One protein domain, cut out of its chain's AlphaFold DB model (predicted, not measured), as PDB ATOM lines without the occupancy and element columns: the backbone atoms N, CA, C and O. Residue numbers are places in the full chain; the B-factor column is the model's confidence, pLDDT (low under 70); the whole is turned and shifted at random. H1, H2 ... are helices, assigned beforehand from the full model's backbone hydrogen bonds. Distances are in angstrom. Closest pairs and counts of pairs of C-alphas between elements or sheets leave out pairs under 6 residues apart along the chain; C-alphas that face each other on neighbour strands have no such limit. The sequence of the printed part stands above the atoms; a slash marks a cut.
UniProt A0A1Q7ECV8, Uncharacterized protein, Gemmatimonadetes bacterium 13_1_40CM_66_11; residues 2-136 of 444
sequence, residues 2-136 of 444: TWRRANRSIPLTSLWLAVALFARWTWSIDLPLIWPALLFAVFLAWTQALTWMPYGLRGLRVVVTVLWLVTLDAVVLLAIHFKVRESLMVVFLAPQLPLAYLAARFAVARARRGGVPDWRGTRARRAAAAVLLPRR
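Overview. This is residues 2 to 136 of the 444 residues of an uncharacterized protein of Gemmatimonadetes bacterium 13_1_40CM_66_11 (UniProt A0A1Q7ECV8). You are looking at a loose group of nearly aligned helices built round H3, with H2, H4 and the pair H5 and H6 set about it on different sides, while residues 122 to 136, which include most of H7, stick out as an arm at one end. H2, H3 and H4 fold back and forth as two successive helical hairpins, and H5 and H6 then run one after the other along H3. The printed part has 135 residues with seven named helices, H1 to H7 in order, and no named strand: the class is all helix. It is loose, with a radius of gyration of the C-alphas of 20.6 A, and spans 72 by 35 by 27 A, the arm adding to the length.

Arrangement. Begin at H1, residues 3 to 6, which meets H2, residues 9 to 27, only through their link. Then look at H3, residues 34 to 52, the hub, touching four helices. H2 and H3 form a hairpin at a shallow tilt of 26 degrees; H2 touches H3 with residues 9 to 17 alone, the closest C-alphas being those of Thr 13 and Ala 37, 5.5 A apart. H3 and H4, residues 60 to 81, form the next hairpin at a shallow tilt of 15 degrees, with the C-alphas of Leu 50 and Thr 65 closest at 5.9 A. H5, residues 86 to 93, touches H3 and runs the same way, its closest C-alphas being those of Trp 35 and Val 90, 5.5 A apart. H6, residues 96 to 112, touches H3 with 25 pairs of C-alphas within 8 A, and the closest, Ala 49 and Ala 104, are 3.9 A apart. H2 and H4 are apart, as are H4 and H6. H7, residues 119 to 131, touches no helix. Every O i to N i+4 pair is within hydrogen-bond range in H2, H3, H4, H5 and H6; H7 has 8 of 9, and H1 is too short for such a pair.

Along the chain. Find C-alpha 3 at (107.292, -90.698, 15.121), where the four residues of H1 begin. From C-alpha 9, H2 runs 26.9 A; H3 runs 27.2 A, and H4, the longest, 30.9 A from C-alpha 60 at (92.259, -79.935, -4.732). H5 has eight residues, H6 runs 23.9 A, and H7 runs 18.4 A to C-alpha 131 at (100.751, -70.963, -26.793).

Size, cuts and confidence. The C-alphas of Ser 28 and Pro 134 are the two farthest apart, at 72.4 A. Without residues 122 to 136, which stand free, the body spans 59 by 34 by 23 A. The printed part has no cut and no long link. The model's mean pLDDT over the printed part is 83.5; residues 2 to 9, 58 to 59 and 120 are under 70.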
ATOM      1  N   THR A   2     108.553 -90.382  11.000       52.31
ATOM      2  CA  THR A   2     107.142 -90.756  11.251       52.31
ATOM      3  C   THR A   2     106.706 -90.636  12.721       52.31
ATOM      4  O   THR A   2     105.543 -90.356  12.971       52.31
ATOM      5  N   TRP A   3     107.629 -90.714  13.686       47.22
ATOM      6  CA  TRP A   3     107.292 -90.698  15.121       47.22
ATOM      7  C   TRP A   3     107.113 -89.299  15.749       47.22
ATOM      8  O   TRP A   3     106.206 -89.092  16.546       47.22
ATOM      9  N   ARG A   4     107.868 -88.270  15.319       54.28
ATOM     10  CA  ARG A   4     107.748 -86.897  15.876       54.28
ATOM     11  C   ARG A   4     106.408 -86.193  15.586       54.28
ATOM     12  O   ARG A   4     106.199 -85.081  16.063       54.28
ATOM     13  N   ARG A   5     105.509 -86.783  14.787       53.22
ATOM     14  CA  ARG A   5     104.204 -86.178  14.445       53.22
ATOM     15  C   ARG A   5     102.995 -86.861  15.075       53.22
ATOM     16  O   ARG A   5     101.998 -86.170  15.251       53.22
ATOM     17  N   ALA A   6     103.103 -88.128  15.488       56.75
ATOM     18  CA  ALA A   6     102.097 -88.753  16.354       56.75
ATOM     19  C   ALA A   6     101.922 -87.947  17.656       56.75
ATOM     20  O   ALA A   6     100.816 -87.771  18.141       56.75
ATOM     21  N   ASN A   7     102.995 -87.299  18.125       60.31
ATOM     22  CA  ASN A   7     102.973 -86.451  19.318       60.31
ATOM     23  C   ASN A   7     102.110 -85.169  19.199       60.31
ATOM     24  O   ASN A   7     101.964 -84.440  20.171       60.31
ATOM     25  N   ARG A   8     101.553 -84.841  18.018       62.50
ATOM     26  CA  ARG A   8     100.692 -83.653  17.841       62.50
ATOM     27  C   ARG A   8      99.193 -83.932  17.962       62.50
ATOM     28  O   ARG A   8      98.450 -82.967  18.093       62.50
ATOM     29  N   SER A   9      98.745 -85.188  17.915       67.00
ATOM     30  CA  SER A   9      97.336 -85.516  18.190       67.00
ATOM     31  C   SER A   9      97.037 -85.483  19.682       67.00
ATOM     32  O   SER A   9      96.038 -84.893  20.075       67.00
ATOM     33  N   ILE A  10      97.964 -86.001  20.490       73.88
ATOM     34  CA  ILE A  10      97.894 -86.056  21.955       73.88
ATOM     35  C   ILE A  10      97.443 -84.727  22.591       73.88
ATOM     36  O   ILE A  10      96.496 -84.772  23.372       73.88
ATOM     37  N   PRO A  11      98.014 -83.546  22.273       78.50
ATOM     38  CA  PRO A  11      97.594 -82.299  22.911       78.50
ATOM     39  C   PRO A  11      96.156 -81.885  22.576       78.50
ATOM     40  O   PRO A  11      95.501 -81.314  23.435       78.50
ATOM     41  N   LEU A  12      95.638 -82.180  21.378       73.31
ATOM     42  CA  LEU A  12      94.257 -81.831  21.007       73.31
ATOM     43  C   LEU A  12      93.240 -82.734  21.711       73.31
ATOM     44  O   LEU A  12      92.268 -82.231  22.268       73.31
ATOM     45  N   THR A  13      93.481 -84.048  21.736       76.00
ATOM     46  CA  THR A  13      92.628 -84.987  22.481       76.00
ATOM     47  C   THR A  13      92.694 -84.730  23.984       76.00
ATOM     48  O   THR A  13      91.663 -84.736  24.648       76.00
ATOM     49  N   SER A  14      93.887 -84.441  24.512       76.31
ATOM     50  CA  SER A  14      94.068 -84.098  25.929       76.31
ATOM     51  C   SER A  14      93.391 -82.775  26.279       76.31
ATOM     52  O   SER A  14      92.787 -82.673  27.339       76.31
ATOM     53  N   LEU A  15      93.435 -81.780  25.383       77.94
ATOM     54  CA  LEU A  15      92.744 -80.505  25.574       77.94
ATOM     55  C   LEU A  15      91.226 -80.698  25.626       77.94
ATOM     56  O   LEU A  15      90.591 -80.136  26.510       77.94
ATOM     57  N   TRP A  16      90.644 -81.506  24.732       80.75
ATOM     58  CA  TRP A  16      89.211 -81.807  24.798       80.75
ATOM     59  C   TRP A  16      88.840 -82.526  26.096       80.75
ATOM     60  O   TRP A  16      87.894 -82.118  26.762       80.75
ATOM     61  N   LEU A  17      89.601 -83.554  26.485       80.94
ATOM     62  CA  LEU A  17      89.373 -84.260  27.748       80.94
ATOM     63  C   LEU A  17      89.460 -83.303  28.941       80.94
ATOM     64  O   LEU A  17      88.594 -83.343  29.807       80.94
ATOM     65  N   ALA A  18      90.442 -82.399  28.958       81.25
ATOM     66  CA  ALA A  18      90.572 -81.386  29.999       81.25
ATOM     67  C   ALA A  18      89.375 -80.421  30.023       81.25
ATOM     68  O   ALA A  18      88.836 -80.158  31.094       81.25
ATOM     69  N   VAL A  19      88.919 -79.934  28.861       77.25
ATOM     70  CA  VAL A  19      87.746 -79.048  28.754       77.25
ATOM     71  C   VAL A  19      86.470 -79.762  29.197       77.25
ATOM     72  O   VAL A  19      85.690 -79.189  29.952       77.25
ATOM     73  N   ALA A  20      86.263 -81.010  28.780       78.50
ATOM     74  CA  ALA A  20      85.089 -81.791  29.151       78.50
ATOM     75  C   ALA A  20      85.075 -82.119  30.654       78.50
ATOM     76  O   ALA A  20      84.042 -81.964  31.302       78.50
ATOM     77  N   LEU A  21      86.223 -82.499  31.229       81.94
ATOM     78  CA  LEU A  21      86.365 -82.723  32.671       81.94
ATOM     79  C   LEU A  21      86.142 -81.432  33.467       81.94
ATOM     80  O   LEU A  21      85.438 -81.454  34.472       81.94
ATOM     81  N   PHE A  22      86.684 -80.305  32.998       78.50
ATOM     82  CA  PHE A  22      86.481 -79.004  33.632       78.50
ATOM     83  C   PHE A  22      85.015 -78.562  33.571       78.50
ATOM     84  O   PHE A  22      84.471 -78.112  34.577       78.50
ATOM     85  N   ALA A  23      84.353 -78.728  32.424       76.44
ATOM     86  CA  ALA A  23      82.942 -78.393  32.264       76.44
ATOM     87  C   ALA A  23      82.037 -79.274  33.139       76.44
ATOM     88  O   ALA A  23      81.096 -78.774  33.754       76.44
ATOM     89  N   ARG A  24      82.364 -80.566  33.256       83.88
ATOM     90  CA  ARG A  24      81.664 -81.485  34.158       83.88
ATOM     91  C   ARG A  24      81.855 -81.093  35.621       83.88
ATOM     92  O   ARG A  24      80.893 -81.098  36.378       83.88
ATOM     93  N   TRP A  25      83.078 -80.722  36.001       85.25
ATOM     94  CA  TRP A  25      83.411 -80.314  37.366       85.25
ATOM     95  C   TRP A  25      82.754 -78.987  37.771       85.25
ATOM     96  O   TRP A  25      82.258 -78.871  38.886       85.25
ATOM     97  N   THR A  26      82.722 -77.999  36.875       86.88
ATOM     98  CA  THR A  26      82.233 -76.643  37.190       86.88
ATOM     99  C   THR A  26      80.732 -76.461  36.999       86.88
ATOM    100  O   THR A  26      80.115 -75.723  37.763       86.88
ATOM    101  N   TRP A  27      80.131 -77.120  36.004       82.94
ATOM    102  CA  TRP A  27      78.739 -76.867  35.610       82.94
ATOM    103  C   TRP A  27      77.823 -78.089  35.713       82.94
ATOM    104  O   TRP A  27      76.644 -77.974  35.392       82.94
ATOM    105  N   SER A  28      78.325 -79.246  36.164       86.94
ATOM    106  CA  SER A  28      77.550 -80.499  36.267       86.94
ATOM    107  C   SER A  28      76.862 -80.917  34.956       86.94
ATOM    108  O   SER A  28      75.856 -81.621  34.967       86.94
ATOM    109  N   ILE A  29      77.393 -80.483  33.808       83.25
ATOM    110  CA  ILE A  29      76.882 -80.870  32.491       83.25
ATOM    111  C   ILE A  29      77.497 -82.226  32.137       83.25
ATOM    112  O   ILE A  29      78.715 -82.333  31.968       83.25
ATOM    113  N   ASP A  30      76.663 -83.257  32.001       85.94
ATOM    114  CA  ASP A  30      77.094 -84.567  31.511       85.94
ATOM    115  C   ASP A  30      77.375 -84.496  30.003       85.94
ATOM    116  O   ASP A  30      76.504 -84.687  29.153       85.94
ATOM    117  N   LEU A  31      78.626 -84.177  29.669       84.56
ATOM    118  CA  LEU A  31      79.133 -84.207  28.302       84.56
ATOM    119  C   LEU A  31      79.678 -85.603  27.970       84.56
ATOM    120  O   LEU A  31      80.434 -86.169  28.767       84.56
ATOM    121  N   PRO A  32      79.375 -86.153  26.782       86.56
ATOM    122  CA  PRO A  32      79.969 -87.406  26.345       86.56
ATOM    123  C   PRO A  32      81.483 -87.239  26.176       86.56
ATOM    124  O   PRO A  32      81.962 -86.318  25.513       86.56
ATOM    125  N   LEU A  33      82.255 -88.130  26.797       87.50
ATOM    126  CA  LEU A  33      83.713 -88.000  26.859       87.50
ATOM    127  C   LEU A  33      84.399 -88.637  25.647       87.50
ATOM    128  O   LEU A  33      85.379 -88.093  25.134       87.50
ATOM    129  N   ILE A  34      83.902 -89.791  25.193       91.31
ATOM    130  CA  ILE A  34      84.665 -90.683  24.314       91.31
ATOM    131  C   ILE A  34      84.506 -90.274  22.853       91.31
ATOM    132  O   ILE A  34      85.504 -90.045  22.163       91.31
ATOM    133  N   TRP A  35      83.269 -90.176  22.361       92.94
ATOM    134  CA  TRP A  35      83.058 -89.959  20.929       92.94
ATOM    135  C   TRP A  35      83.549 -88.592  20.421       92.94
ATOM    136  O   TRP A  35      84.115 -88.583  19.325       92.94
ATOM    137  N   PRO A  36      83.457 -87.456  21.150       89.56
ATOM    138  CA  PRO A  36      83.967 -86.196  20.613       89.56
ATOM    139  C   PRO A  36      85.499 -86.175  20.596       89.56
ATOM    140  O   PRO A  36      86.102 -85.718  19.625       89.56
ATOM    141  N   ALA A  37      86.147 -86.751  21.619       88.38
ATOM    142  CA  ALA A  37      87.597 -86.942  21.643       88.38
ATOM    143  C   ALA A  37      88.066 -87.768  20.430       88.38
ATOM    144  O   ALA A  37      89.024 -87.405  19.739       88.38
ATOM    145  N   LEU A  38      87.345 -88.855  20.140       91.69
ATOM    146  CA  LEU A  38      87.597 -89.715  18.992       91.69
ATOM    147  C   LEU A  38      87.352 -88.985  17.662       91.69
ATOM    148  O   LEU A  38      88.171 -89.106  16.752       91.69
ATOM    149  N   LEU A  39      86.298 -88.173  17.559       91.56
ATOM    150  CA  LEU A  39      86.012 -87.346  16.386       91.56
ATOM    151  C   LEU A  39      87.156 -86.370  16.082       91.56
ATOM    152  O   LEU A  39      87.617 -86.307  14.942       91.56
ATOM    153  N   PHE A  40      87.682 -85.665  17.091       88.38
ATOM    154  CA  PHE A  40      88.845 -84.786  16.914       88.38
ATOM    155  C   PHE A  40      90.078 -85.551  16.426       88.38
ATOM    156  O   PHE A  40      90.791 -85.083  15.529       88.38
ATOM    157  N   ALA A  41      90.323 -86.741  16.980       89.94
ATOM    158  CA  ALA A  41      91.413 -87.600  16.533       89.94
ATOM    159  C   ALA A  41      91.229 -88.025  15.065       89.94
ATOM    160  O   ALA A  41      92.178 -87.941  14.280       89.94
ATOM    161  N   VAL A  42      90.008 -88.408  14.675       93.44
ATOM    162  CA  VAL A  42      89.638 -88.781  13.301       93.44
ATOM    163  C   VAL A  42      89.805 -87.599  12.342       93.44
ATOM    164  O   VAL A  42      90.435 -87.756  11.291       93.44
ATOM    165  N   PHE A  43      89.335 -86.404  12.704       90.88
ATOM    166  CA  PHE A  43      89.510 -85.187  11.905       90.88
ATOM    167  C   PHE A  43      90.980 -84.869  11.673       90.88
ATOM    168  O   PHE A  43      91.394 -84.601  10.541       90.88
ATOM    169  N   LEU A  44      91.799 -84.933  12.722       89.94
ATOM    170  CA  LEU A  44      93.227 -84.680  12.594       89.94
ATOM    171  C   LEU A  44      93.914 -85.750  11.735       89.94
ATOM    172  O   LEU A  44      94.728 -85.403  10.873       89.94
ATOM    173  N   ALA A  45      93.581 -87.027  11.936       92.50
ATOM    174  CA  ALA A  45      94.148 -88.140  11.179       92.50
ATOM    175  C   ALA A  45      93.830 -88.019   9.681       92.50
ATOM    176  O   ALA A  45      94.748 -88.067   8.856       92.50
ATOM    177  N   TRP A  46      92.571 -87.764   9.319       95.12
ATOM    178  CA  TRP A  46      92.172 -87.559   7.926       95.12
ATOM    179  C   TRP A  46      92.742 -86.275   7.330       95.12
ATOM    180  O   TRP A  46      93.242 -86.297   6.206       95.12
ATOM    181  N   THR A  47      92.779 -85.176   8.090       90.31
ATOM    182  CA  THR A  47      93.441 -83.940   7.648       90.31
ATOM    183  C   THR A  47      94.898 -84.210   7.291       90.31
ATOM    184  O   THR A  47      95.385 -83.728   6.266       90.31
ATOM    185  N   GLN A  48      95.608 -85.002   8.100       90.25
ATOM    186  CA  GLN A  48      96.977 -85.407   7.796       90.25
ATOM    187  C   GLN A  48      97.034 -86.314   6.566       90.25
ATOM    188  O   GLN A  48      97.804 -86.014   5.652       90.25
ATOM    189  N   ALA A  49      96.224 -87.371   6.503       93.19
ATOM    190  CA  ALA A  49      96.203 -88.309   5.383       93.19
ATOM    191  C   ALA A  49      96.000 -87.590   4.041       93.19
ATOM    192  O   ALA A  49      96.823 -87.710   3.128       93.19
ATOM    193  N   LEU A  50      94.975 -86.742   3.968       92.19
ATOM    194  CA  LEU A  50      94.645 -85.952   2.785       92.19
ATOM    195  C   LEU A  50      95.705 -84.872   2.527       92.19
ATOM    196  O   LEU A  50      96.050 -84.581   1.388       92.19
ATOM    197  N   THR A  51      96.353 -84.339   3.561       89.50
ATOM    198  CA  THR A  51      97.496 -83.427   3.395       89.50
ATOM    199  C   THR A  51      98.711 -84.101   2.743       89.50
ATOM    200  O   THR A  51      99.479 -83.432   2.041       89.50
ATOM    201  N   TRP A  52      98.914 -85.400   2.941       90.12
ATOM    202  CA  TRP A  52     100.016 -86.134   2.308       90.12
ATOM    203  C   TRP A  52      99.669 -86.673   0.923       90.12
ATOM    204  O   TRP A  52     100.573 -87.077   0.190       90.12
ATOM    205  N   MET A  53      98.391 -86.666   0.542       91.62
ATOM    206  CA  MET A  53      97.952 -87.234  -0.724       91.62
ATOM    207  C   MET A  53      98.403 -86.354  -1.907       91.62
ATOM    208  O   MET A  53      98.189 -85.137  -1.905       91.62
ATOM    209  N   PRO A  54      99.073 -86.927  -2.927       87.38
ATOM    210  CA  PRO A  54      99.555 -86.161  -4.067       87.38
ATOM    211  C   PRO A  54      98.404 -85.864  -5.032       87.38
ATOM    212  O   PRO A  54      98.034 -86.683  -5.871       87.38
ATOM    213  N   TYR A  55      97.849 -84.659  -4.938       85.19
ATOM    214  CA  TYR A  55      96.887 -84.145  -5.911       85.19
ATOM    215  C   TYR A  55      97.621 -83.408  -7.033       85.19
ATOM    216  O   TYR A  55      98.453 -82.540  -6.763       85.19
ATOM    217  N   GLY A  56      97.292 -83.681  -8.299       79.38
ATOM    218  CA  GLY A  56      97.913 -82.947  -9.414       79.38
ATOM    219  C   GLY A  56      97.370 -81.532  -9.617       79.38
ATOM    220  O   GLY A  56      97.981 -80.731 -10.327       79.38
ATOM    221  N   LEU A  57      96.249 -81.186  -8.973       76.19
ATOM    222  CA  LEU A  57      95.646 -79.858  -9.032       76.19
ATOM    223  C   LEU A  57      95.944 -79.052  -7.762       76.19
ATOM    224  O   LEU A  57      95.723 -79.511  -6.641       76.19
ATOM    225  N   ARG A  58      96.405 -77.805  -7.933       68.38
ATOM    226  CA  ARG A  58      96.576 -76.859  -6.816       68.38
ATOM    227  C   ARG A  58      95.216 -76.588  -6.167       68.38
ATOM    228  O   ARG A  58      94.268 -76.260  -6.870       68.38
ATOM    229  N   GLY A  59      95.141 -76.716  -4.844       69.75
ATOM    230  CA  GLY A  59      93.915 -76.491  -4.069       69.75
ATOM    231  C   GLY A  59      93.008 -77.716  -3.921       69.75
ATOM    232  O   GLY A  59      92.307 -77.788  -2.919       69.75
ATOM    233  N   LEU A  60      93.095 -78.723  -4.806       77.62
ATOM    234  CA  LEU A  60      92.259 -79.935  -4.732       77.62
ATOM    235  C   LEU A  60      92.420 -80.682  -3.399       77.62
ATOM    236  O   LEU A  60      91.473 -81.250  -2.883       77.62
ATOM    237  N   ARG A  61      93.602 -80.599  -2.786       85.94
ATOM    238  CA  ARG A  61      93.823 -81.105  -1.430       85.94
ATOM    239  C   ARG A  61      92.902 -80.483  -0.385       85.94
ATOM    240  O   ARG A  61      92.394 -81.193   0.465       85.94
ATOM    241  N   VAL A  62      92.719 -79.161  -0.435       76.94
ATOM    242  CA  VAL A  62      91.920 -78.410   0.544       76.94
ATOM    243  C   VAL A  62      90.467 -78.772   0.334       76.94
ATOM    244  O   VAL A  62      89.804 -79.172   1.271       76.94
ATOM    245  N   VAL A  63      90.049 -78.735  -0.926       74.44
ATOM    246  CA  VAL A  63      88.759 -79.210  -1.419       74.44
ATOM    247  C   VAL A  63      88.399 -80.598  -0.869       74.44
ATOM    248  O   VAL A  63      87.406 -80.732  -0.167       74.44
ATOM    249  N   VAL A  64      89.220 -81.619  -1.141       83.38
ATOM    250  CA  VAL A  64      88.937 -83.002  -0.725       83.38
ATOM    251  C   VAL A  64      88.971 -83.125   0.797       83.38
ATOM    252  O   VAL A  64      88.159 -83.843   1.362       83.38
ATOM    253  N   THR A  65      89.874 -82.397   1.463       86.50
ATOM    254  CA  THR A  65      89.931 -82.363   2.931       86.50
ATOM    255  C   THR A  65      88.654 -81.785   3.522       86.50
ATOM    256  O   THR A  65      88.055 -82.419   4.375       86.50
ATOM    257  N   VAL A  66      88.214 -80.616   3.056       78.44
ATOM    258  CA  VAL A  66      86.988 -79.972   3.536       78.44
ATOM    259  C   VAL A  66      85.789 -80.869   3.275       78.44
ATOM    260  O   VAL A  66      85.047 -81.138   4.209       78.44
ATOM    261  N   LEU A  67      85.643 -81.388   2.053       78.44
ATOM    262  CA  LEU A  67      84.526 -82.260   1.703       78.44
ATOM    263  C   LEU A  67      84.458 -83.484   2.621       78.44
ATOM    264  O   LEU A  67      83.417 -83.756   3.201       78.44
ATOM    265  N   TRP A  68      85.582 -84.176   2.802       90.44
ATOM    266  CA  TRP A  68      85.643 -85.363   3.647       90.44
ATOM    267  C   TRP A  68      85.339 -85.061   5.120       90.44
ATOM    268  O   TRP A  68      84.598 -85.799   5.763       90.44
ATOM    269  N   LEU A  69      85.888 -83.967   5.657       87.56
ATOM    270  CA  LEU A  69      85.629 -83.561   7.038       87.56
ATOM    271  C   LEU A  69      84.170 -83.146   7.245       87.56
ATOM    272  O   LEU A  69      83.583 -83.536   8.244       87.56
ATOM    273  N   VAL A  70      83.574 -82.426   6.290       77.88
ATOM    274  CA  VAL A  70      82.149 -82.063   6.321       77.88
ATOM    275  C   VAL A  70      81.270 -83.307   6.241       77.88
ATOM    276  O   VAL A  70      80.286 -83.390   6.962       77.88
ATOM    277  N   THR A  71      81.621 -84.305   5.424       81.19
ATOM    278  CA  THR A  71      80.884 -85.578   5.393       81.19
ATOM    279  C   THR A  71      80.929 -86.284   6.748       81.19
ATOM    280  O   THR A  71      79.896 -86.743   7.225       81.19
ATOM    281  N   LEU A  72      82.099 -86.348   7.390       87.75
ATOM    282  CA  LEU A  72      82.217 -86.930   8.729       87.75
ATOM    283  C   LEU A  72      81.404 -86.145   9.769       87.75
ATOM    284  O   LEU A  72      80.719 -86.757  10.584       87.75
ATOM    285  N   ASP A  73      81.455 -84.814   9.720       84.19
ATOM    286  CA  ASP A  73      80.692 -83.936  10.612       84.19
ATOM    287  C   ASP A  73      79.180 -84.114  10.423       84.19
ATOM    288  O   ASP A  73      78.452 -84.319  11.387       84.19
ATOM    289  N   ALA A  74      78.711 -84.153   9.174       76.12
ATOM    290  CA  ALA A  74      77.308 -84.381   8.845       76.12
ATOM    291  C   ALA A  74      76.802 -85.727   9.384       76.12
ATOM    292  O   ALA A  74      75.707 -85.781   9.937       76.12
ATOM    293  N   VAL A  75      77.600 -86.799   9.289       81.12
ATOM    294  CA  VAL A  75      77.236 -88.103   9.872       81.12
ATOM    295  C   VAL A  75      77.106 -88.010  11.395       81.12
ATOM    296  O   VAL A  75      76.167 -88.567  11.963       81.12
ATOM    297  N   VAL A  76      78.006 -87.284  12.061       86.81
ATOM    298  CA  VAL A  76      77.941 -87.066  13.514       86.81
ATOM    299  C   VAL A  76      76.723 -86.231  13.901       86.81
ATOM    300  O   VAL A  76      75.999 -86.612  14.816       86.81
ATOM    301  N   LEU A  77      76.460 -85.125  13.203       80.81
ATOM    302  CA  LEU A  77      75.294 -84.275  13.454       80.81
ATOM    303  C   LEU A  77      73.987 -85.041  13.243       80.81
ATOM    304  O   LEU A  77      73.068 -84.919  14.051       80.81
ATOM    305  N   LEU A  78      73.923 -85.881  12.208       78.12
ATOM    306  CA  LEU A  78      72.783 -86.755  11.954       78.12
ATOM    307  C   LEU A  78      72.606 -87.782  13.082       78.12
ATOM    308  O   LEU A  78      71.492 -87.999  13.554       78.12
ATOM    309  N   ALA A  79      73.705 -88.366  13.570       87.25
ATOM    310  CA  ALA A  79      73.679 -89.282  14.706       87.25
ATOM    311  C   ALA A  79      73.183 -88.598  15.994       87.25
ATOM    312  O   ALA A  79      72.375 -89.178  16.720       87.25
ATOM    313  N   ILE A  80      73.601 -87.353  16.250       86.81
ATOM    314  CA  ILE A  80      73.105 -86.545  17.376       86.81
ATOM    315  C   ILE A  80      71.608 -86.258  17.209       86.81
ATOM    316  O   ILE A  80      70.839 -86.448  18.151       86.81
ATOM    317  N   HIS A  81      71.182 -85.845  16.011       82.00
ATOM    318  CA  HIS A  81      69.784 -85.533  15.712       82.00
ATOM    319  C   HIS A  81      68.858 -86.735  15.952       82.00
ATOM    320  O   HIS A  81      67.826 -86.601  16.607       82.00
ATOM    321  N   PHE A  82      69.266 -87.928  15.509       87.44
ATOM    322  CA  PHE A  82      68.525 -89.172  15.735       87.44
ATOM    323  C   PHE A  82      68.774 -89.815  17.108       87.44
ATOM    324  O   PHE A  82      68.330 -90.939  17.340       87.44
ATOM    325  N   LYS A  83      69.462 -89.123  18.027       93.19
ATOM    326  CA  LYS A  83      69.769 -89.609  19.384       93.19
ATOM    327  C   LYS A  83      70.416 -91.002  19.384       93.19
ATOM    328  O   LYS A  83      70.097 -91.859  20.210       93.19
ATOM    329  N   VAL A  84      71.319 -91.240  18.437       92.94
ATOM    330  CA  VAL A  84      72.049 -92.503  18.309       92.94
ATOM    331  C   VAL A  84      72.865 -92.756  19.583       92.94
ATOM    332  O   VAL A  84      73.483 -91.848  20.134       92.94
ATOM    333  N   ARG A  85      72.876 -94.009  20.060       95.19
ATOM    334  CA  ARG A  85      73.634 -94.411  21.259       95.19
ATOM    335  C   ARG A  85      75.126 -94.103  21.080       95.19
ATOM    336  O   ARG A  85      75.692 -94.389  20.027       95.19
ATOM    337  N   GLU A  86      75.784 -93.619  22.135       94.00
ATOM    338  CA  GLU A  86      77.218 -93.271  22.113       94.00
ATOM    339  C   GLU A  86      78.103 -94.432  21.628       94.00
ATOM    340  O   GLU A  86      79.018 -94.225  20.833       94.00
ATOM    341  N   SER A  87      77.790 -95.670  22.026       95.00
ATOM    342  CA  SER A  87      78.525 -96.857  21.578       95.00
ATOM    343  C   SER A  87      78.523 -97.015  20.055       95.00
ATOM    344  O   SER A  87      79.549 -97.373  19.484       95.00
ATOM    345  N   LEU A  88      77.420 -96.688  19.377       93.50
ATOM    346  CA  LEU A  88      77.335 -96.745  17.916       93.50
ATOM    347  C   LEU A  88      78.161 -95.636  17.254       93.50
ATOM    348  O   LEU A  88      78.812 -95.891  16.241       93.50
ATOM    349  N   MET A  89      78.207 -94.436  17.843       94.00
ATOM    350  CA  MET A  89      79.093 -93.366  17.361       94.00
ATOM    351  C   MET A  89      80.564 -93.784  17.463       94.00
ATOM    352  O   MET A  89      81.332 -93.581  16.521       94.00
ATOM    353  N   VAL A  90      80.953 -94.421  18.572       95.31
ATOM    354  CA  VAL A  90      82.309 -94.965  18.756       95.31
ATOM    355  C   VAL A  90      82.597 -96.074  17.743       95.31
ATOM    356  O   VAL A  90      83.651 -96.042  17.109       95.31
ATOM    357  N   VAL A  91      81.662 -97.007  17.529       93.56
ATOM    358  CA  VAL A  91      81.790 -98.081  16.525       93.56
ATOM    359  C   VAL A  91      81.953 -97.518  15.110       93.56
ATOM    360  O   VAL A  91      82.710 -98.081  14.323       93.56
ATOM    361  N   PHE A  92      81.315 -96.393  14.786       91.38
ATOM    362  CA  PHE A  92      81.470 -95.737  13.486       91.38
ATOM    363  C   PHE A  92      82.798 -94.972  13.347       91.38
ATOM    364  O   PHE A  92      83.451 -95.035  12.302       91.38
ATOM    365  N   LEU A  93      83.218 -94.246  14.388       93.69
ATOM    366  CA  LEU A  93      84.408 -93.388  14.349       93.69
ATOM    367  C   LEU A  93      85.717 -94.160  14.554       93.69
ATOM    368  O   LEU A  93      86.724 -93.822  13.931       93.69
ATOM    369  N   ALA A  94      85.737 -95.199  15.392       95.12
ATOM    370  CA  ALA A  94      86.966 -95.919  15.730       95.12
ATOM    371  C   ALA A  94      87.660 -96.541  14.502       95.12
ATOM    372  O   ALA A  94      88.872 -96.350  14.369       95.12
ATOM    373  N   PRO A  95      86.948 -97.176  13.544       95.81
ATOM    374  CA  PRO A  95      87.547 -97.692  12.311       95.81
ATOM    375  C   PRO A  95      88.129 -96.609  11.393       95.81
ATOM    376  O   PRO A  95      89.009 -96.895  10.580       95.81
ATOM    377  N   GLN A  96      87.701 -95.349  11.523       94.50
ATOM    378  CA  GLN A  96      88.219 -94.258  10.693       94.50
ATOM    379  C   GLN A  96      89.689 -93.944  10.994       94.50
ATOM    380  O   GLN A  96      90.414 -93.524  10.095       94.50
ATOM    381  N   LEU A  97      90.161 -94.179  12.224       95.00
ATOM    382  CA  LEU A  97      91.565 -93.974  12.596       95.00
ATOM    383  C   LEU A  97      92.537 -94.904  11.843       95.00
ATOM    384  O   LEU A  97      93.453 -94.384  11.193       95.00
ATOM    385  N   PRO A  98      92.383 -96.248  11.872       95.81
ATOM    386  CA  PRO A  98      93.248 -97.131  11.098       95.81
ATOM    387  C   PRO A  98      93.094 -96.901   9.590       95.81
ATOM    388  O   PRO A  98      94.102 -96.910   8.883       95.81
ATOM    389  N   LEU A  99      91.888 -96.598   9.090       93.19
ATOM    390  CA  LEU A  99      91.683 -96.250   7.677       93.19
ATOM    391  C   LEU A  99      92.458 -94.986   7.273       93.19
ATOM    392  O   LEU A  99      93.191 -95.004   6.279       93.19
ATOM    393  N   ALA A 100      92.378 -93.918   8.068       94.31
ATOM    394  CA  ALA A 100      93.139 -92.692   7.841       94.31
ATOM    395  C   ALA A 100      94.655 -92.947   7.895       94.31
ATOM    396  O   ALA A 100      95.405 -92.406   7.078       94.31
ATOM    397  N   TYR A 101      95.124 -93.800   8.813       94.69
ATOM    398  CA  TYR A 101      96.532 -94.196   8.892       94.69
ATOM    399  C   TYR A 101      96.998 -94.943   7.634       94.69
ATOM    400  O   TYR A 101      98.049 -94.613   7.072       94.69
ATOM    401  N   LEU A 102      96.211 -95.907   7.145       95.81
ATOM    402  CA  LEU A 102      96.505 -96.633   5.905       95.81
ATOM    403  C   LEU A 102      96.525 -95.687   4.697       95.81
ATOM    404  O   LEU A 102      97.480 -95.715   3.911       95.81
ATOM    405  N   ALA A 103      95.542 -94.787   4.594       93.56
ATOM    406  CA  ALA A 103      95.489 -93.759   3.557       93.56
ATOM    407  C   ALA A 103      96.719 -92.835   3.609       93.56
ATOM    408  O   ALA A 103      97.345 -92.573   2.578       93.56
ATOM    409  N   ALA A 104      97.129 -92.401   4.804       93.50
ATOM    410  CA  ALA A 104      98.329 -91.594   5.001       93.50
ATOM    411  C   ALA A 104      99.603 -92.348   4.586       93.50
ATOM    412  O   ALA A 104     100.464 -91.780   3.908       93.50
ATOM    413  N   ARG A 105      99.733 -93.633   4.946       95.19
ATOM    414  CA  ARG A 105     100.879 -94.472   4.562       95.19
ATOM    415  C   ARG A 105     100.971 -94.615   3.043       95.19
ATOM    416  O   ARG A 105     102.054 -94.421   2.485       95.19
ATOM    417  N   PHE A 106      99.848 -94.888   2.380       94.31
ATOM    418  CA  PHE A 106      99.772 -94.968   0.921       94.31
ATOM    419  C   PHE A 106     100.138 -93.634   0.258       94.31
ATOM    420  O   PHE A 106     100.988 -93.584  -0.636       94.31
ATOM    421  N   ALA A 107      99.559 -92.535   0.743       91.38
ATOM    422  CA  ALA A 107      99.827 -91.186   0.268       91.38
ATOM    423  C   ALA A 107     101.317 -90.810   0.372       91.38
ATOM    424  O   ALA A 107     101.909 -90.344  -0.603       91.38
ATOM    425  N   VAL A 108     101.949 -91.080   1.519       93.50
ATOM    426  CA  VAL A 108     103.383 -90.832   1.740       93.50
ATOM    427  C   VAL A 108     104.247 -91.720   0.848       93.50
ATOM    428  O   VAL A 108     105.217 -91.226   0.272       93.50
ATOM    429  N   ALA A 109     103.921 -93.007   0.706       93.88
ATOM    430  CA  ALA A 109     104.661 -93.913  -0.172       93.88
ATOM    431  C   ALA A 109     104.627 -93.427  -1.628       93.88
ATOM    432  O   ALA A 109     105.666 -93.338  -2.282       93.88
ATOM    433  N   ARG A 110     103.448 -93.020  -2.108       90.88
ATOM    434  CA  ARG A 110     103.270 -92.456  -3.449       90.88
ATOM    435  C   ARG A 110     104.024 -91.138  -3.628       90.88
ATOM    436  O   ARG A 110     104.691 -90.955  -4.644       90.88
ATOM    437  N   ALA A 111     103.961 -90.247  -2.638       88.19
ATOM    438  CA  ALA A 111     104.698 -88.987  -2.654       88.19
ATOM    439  C   ALA A 111     106.222 -89.208  -2.695       88.19
ATOM    440  O   ALA A 111     106.911 -88.517  -3.441       88.19
ATOM    441  N   ARG A 112     106.749 -90.198  -1.957       91.25
ATOM    442  CA  ARG A 112     108.179 -90.567  -1.980       91.25
ATOM    443  C   ARG A 112     108.632 -91.119  -3.326       91.25
ATOM    444  O   ARG A 112     109.748 -90.841  -3.736       91.25
ATOM    445  N   ARG A 113     107.765 -91.855  -4.024       93.81
ATOM    446  CA  ARG A 113     108.027 -92.331  -5.392       93.81
ATOM    447  C   ARG A 113     107.922 -91.221  -6.448       93.81
ATOM    448  O   ARG A 113     108.050 -91.508  -7.628       93.81
ATOM    449  N   GLY A 114     107.607 -89.982  -6.057       89.50
ATOM    450  CA  GLY A 114     107.355 -88.892  -7.004       89.50
ATOM    451  C   GLY A 114     106.101 -89.102  -7.860       89.50
ATOM    452  O   GLY A 114     105.894 -88.374  -8.825       89.50
ATOM    453  N   GLY A 115     105.246 -90.068  -7.504       85.38
ATOM    454  CA  GLY A 115     104.066 -90.467  -8.269       85.38
ATOM    455  C   GLY A 115     102.922 -89.464  -8.141       85.38
ATOM    456  O   GLY A 115     101.842 -89.808  -7.655       85.38
ATOM    457  N   VAL A 116     103.140 -88.214  -8.538       81.69
ATOM    458  CA  VAL A 116     102.070 -87.224  -8.652       81.69
ATOM    459  C   VAL A 116     101.325 -87.531  -9.946       81.69
ATOM    460  O   VAL A 116     101.946 -87.481 -11.004       81.69
ATOM    461  N   PRO A 117     100.024 -87.876  -9.900       81.88
ATOM    462  CA  PRO A 117      99.277 -88.091 -11.129       81.88
ATOM    463  C   PRO A 117      99.390 -86.833 -11.993       81.88
ATOM    464  O   PRO A 117      99.120 -85.721 -11.521       81.88
ATOM    465  N   ASP A 118      99.851 -86.999 -13.233       76.88
ATOM    466  CA  ASP A 118     100.102 -85.878 -14.128       76.88
ATOM    467  C   ASP A 118      98.797 -85.394 -14.773       76.88
ATOM    468  O   ASP A 118      98.552 -85.500 -15.972       76.88
ATOM    469  N   TRP A 119      97.943 -84.787 -13.950       72.94
ATOM    470  CA  TRP A 119      96.795 -84.012 -14.421       72.94
ATOM    471  C   TRP A 119      97.238 -82.759 -15.193       72.94
ATOM    472  O   TRP A 119      96.396 -82.030 -15.730       72.94
ATOM    473  N   ARG A 120      98.548 -82.449 -15.225       68.12
ATOM    474  CA  ARG A 120      99.060 -81.377 -16.068       68.12
ATOM    475  C   ARG A 120      99.164 -81.837 -17.500       68.12
ATOM    476  O   ARG A 120      98.895 -80.978 -18.309       68.12
ATOM    477  N   GLY A 121      99.419 -83.096 -17.847       72.00
ATOM    478  CA  GLY A 121      99.477 -83.537 -19.251       72.00
ATOM    479  C   GLY A 121      98.256 -83.105 -20.081       72.00
ATOM    480  O   GLY A 121      98.391 -82.495 -21.144       72.00
ATOM    481  N   THR A 122      97.044 -83.273 -19.544       71.25
ATOM    482  CA  THR A 122      95.801 -82.810 -20.194       71.25
ATOM    483  C   THR A 122      95.671 -81.283 -20.236       71.25
ATOM    484  O   THR A 122      95.206 -80.723 -21.230       71.25
ATOM    485  N   ARG A 123      96.121 -80.564 -19.198       71.56
ATOM    486  CA  ARG A 123      96.153 -79.087 -19.202       71.56
ATOM    487  C   ARG A 123      97.310 -78.500 -20.004       71.56
ATOM    488  O   ARG A 123      97.172 -77.389 -20.489       71.56
ATOM    489  N   ALA A 124      98.415 -79.214 -20.133       70.56
ATOM    490  CA  ALA A 124      99.627 -78.851 -20.839       70.56
ATOM    491  C   ALA A 124      99.379 -78.980 -22.331       70.56
ATOM    492  O   ALA A 124      99.743 -78.064 -23.045       70.56
ATOM    493  N   ARG A 125      98.633 -79.997 -22.786       77.88
ATOM    494  CA  ARG A 125      98.102 -80.032 -24.161       77.88
ATOM    495  C   ARG A 125      97.233 -78.809 -24.466       77.88
ATOM    496  O   ARG A 125      97.450 -78.142 -25.470       77.88
ATOM    497  N   ARG A 126      96.318 -78.431 -23.560       76.88
ATOM    498  CA  ARG A 126      95.512 -77.200 -23.720       76.88
ATOM    499  C   ARG A 126      96.346 -75.917 -23.630       76.88
ATOM    500  O   ARG A 126      96.056 -74.951 -24.322       76.88
ATOM    501  N   ALA A 127      97.366 -75.886 -22.775       75.31
ATOM    502  CA  ALA A 127      98.255 -74.739 -22.628       75.31
ATOM    503  C   ALA A 127      99.195 -74.601 -23.830       75.31
ATOM    504  O   ALA A 127      99.412 -73.484 -24.271       75.31
ATOM    505  N   ALA A 128      99.688 -75.708 -24.381       78.62
ATOM    506  CA  ALA A 128     100.475 -75.758 -25.606       78.62
ATOM    507  C   ALA A 128      99.637 -75.281 -26.796       78.62
ATOM    508  O   ALA A 128     100.071 -74.388 -27.514       78.62
ATOM    509  N   ALA A 129      98.388 -75.745 -26.920       79.50
ATOM    510  CA  ALA A 129      97.452 -75.213 -27.910       79.50
ATOM    511  C   ALA A 129      97.206 -73.700 -27.726       79.50
ATOM    512  O   ALA A 129      97.149 -72.953 -28.694       79.50
ATOM    513  N   ALA A 130      97.136 -73.213 -26.481       75.81
ATOM    514  CA  ALA A 130      97.002 -71.783 -26.197       75.81
ATOM    515  C   ALA A 130      98.296 -70.971 -26.412       75.81
ATOM    516  O   ALA A 130      98.218 -69.750 -26.529       75.81
ATOM    517  N   VAL A 131      99.472 -71.609 -26.442       77.38
ATOM    518  CA  VAL A 131     100.751 -70.963 -26.793       77.38
ATOM    519  C   VAL A 131     100.826 -70.687 -28.293       77.38
ATOM    520  O   VAL A 131     101.448 -69.702 -28.676       77.38
ATOM    521  N   LEU A 132     100.146 -71.493 -29.115       81.00
ATOM    522  CA  LEU A 132     100.059 -71.290 -30.563       81.00
ATOM    523  C   LEU A 132      99.136 -70.126 -30.958       81.00
ATOM    524  O   LEU A 132      99.218 -69.635 -32.078       81.00
ATOM    525  N   LEU A 133      98.273 -69.652 -30.052       80.25
ATOM    526  CA  LEU A 133      97.453 -68.473 -30.318       80.25
ATOM    527  C   LEU A 133      98.308 -67.196 -30.208       80.25
ATOM    528  O   LEU A 133      99.001 -67.025 -29.197       80.25
ATOM    529  N   PRO A 134      98.226 -66.266 -31.183       78.44
ATOM    530  CA  PRO A 134      98.942 -64.996 -31.141       78.44
ATOM    531  C   PRO A 134      98.698 -64.284 -29.809       78.44
ATOM    532  O   PRO A 134      97.567 -63.927 -29.459       78.44
ATOM    533  N   ARG A 135      99.764 -64.085 -29.028       76.50
ATOM    534  CA  ARG A 135      99.671 -63.349 -27.767       76.50
ATOM    535  C   ARG A 135      99.411 -61.886 -28.094       76.50
ATOM    536  O   ARG A 135     100.330 -61.164 -28.463       76.50
ATOM    537  N   ARG A 136      98.166 -61.435 -27.924       83.19
ATOM    538  CA  ARG A 136      97.856 -60.002 -27.946       83.19
ATOM    539  C   ARG A 136      98.706 -59.311 -26.881       83.19
ATOM    540  O   ARG A 136      98.592 -59.637 -25.696       83.19
TER     541      ARG A 136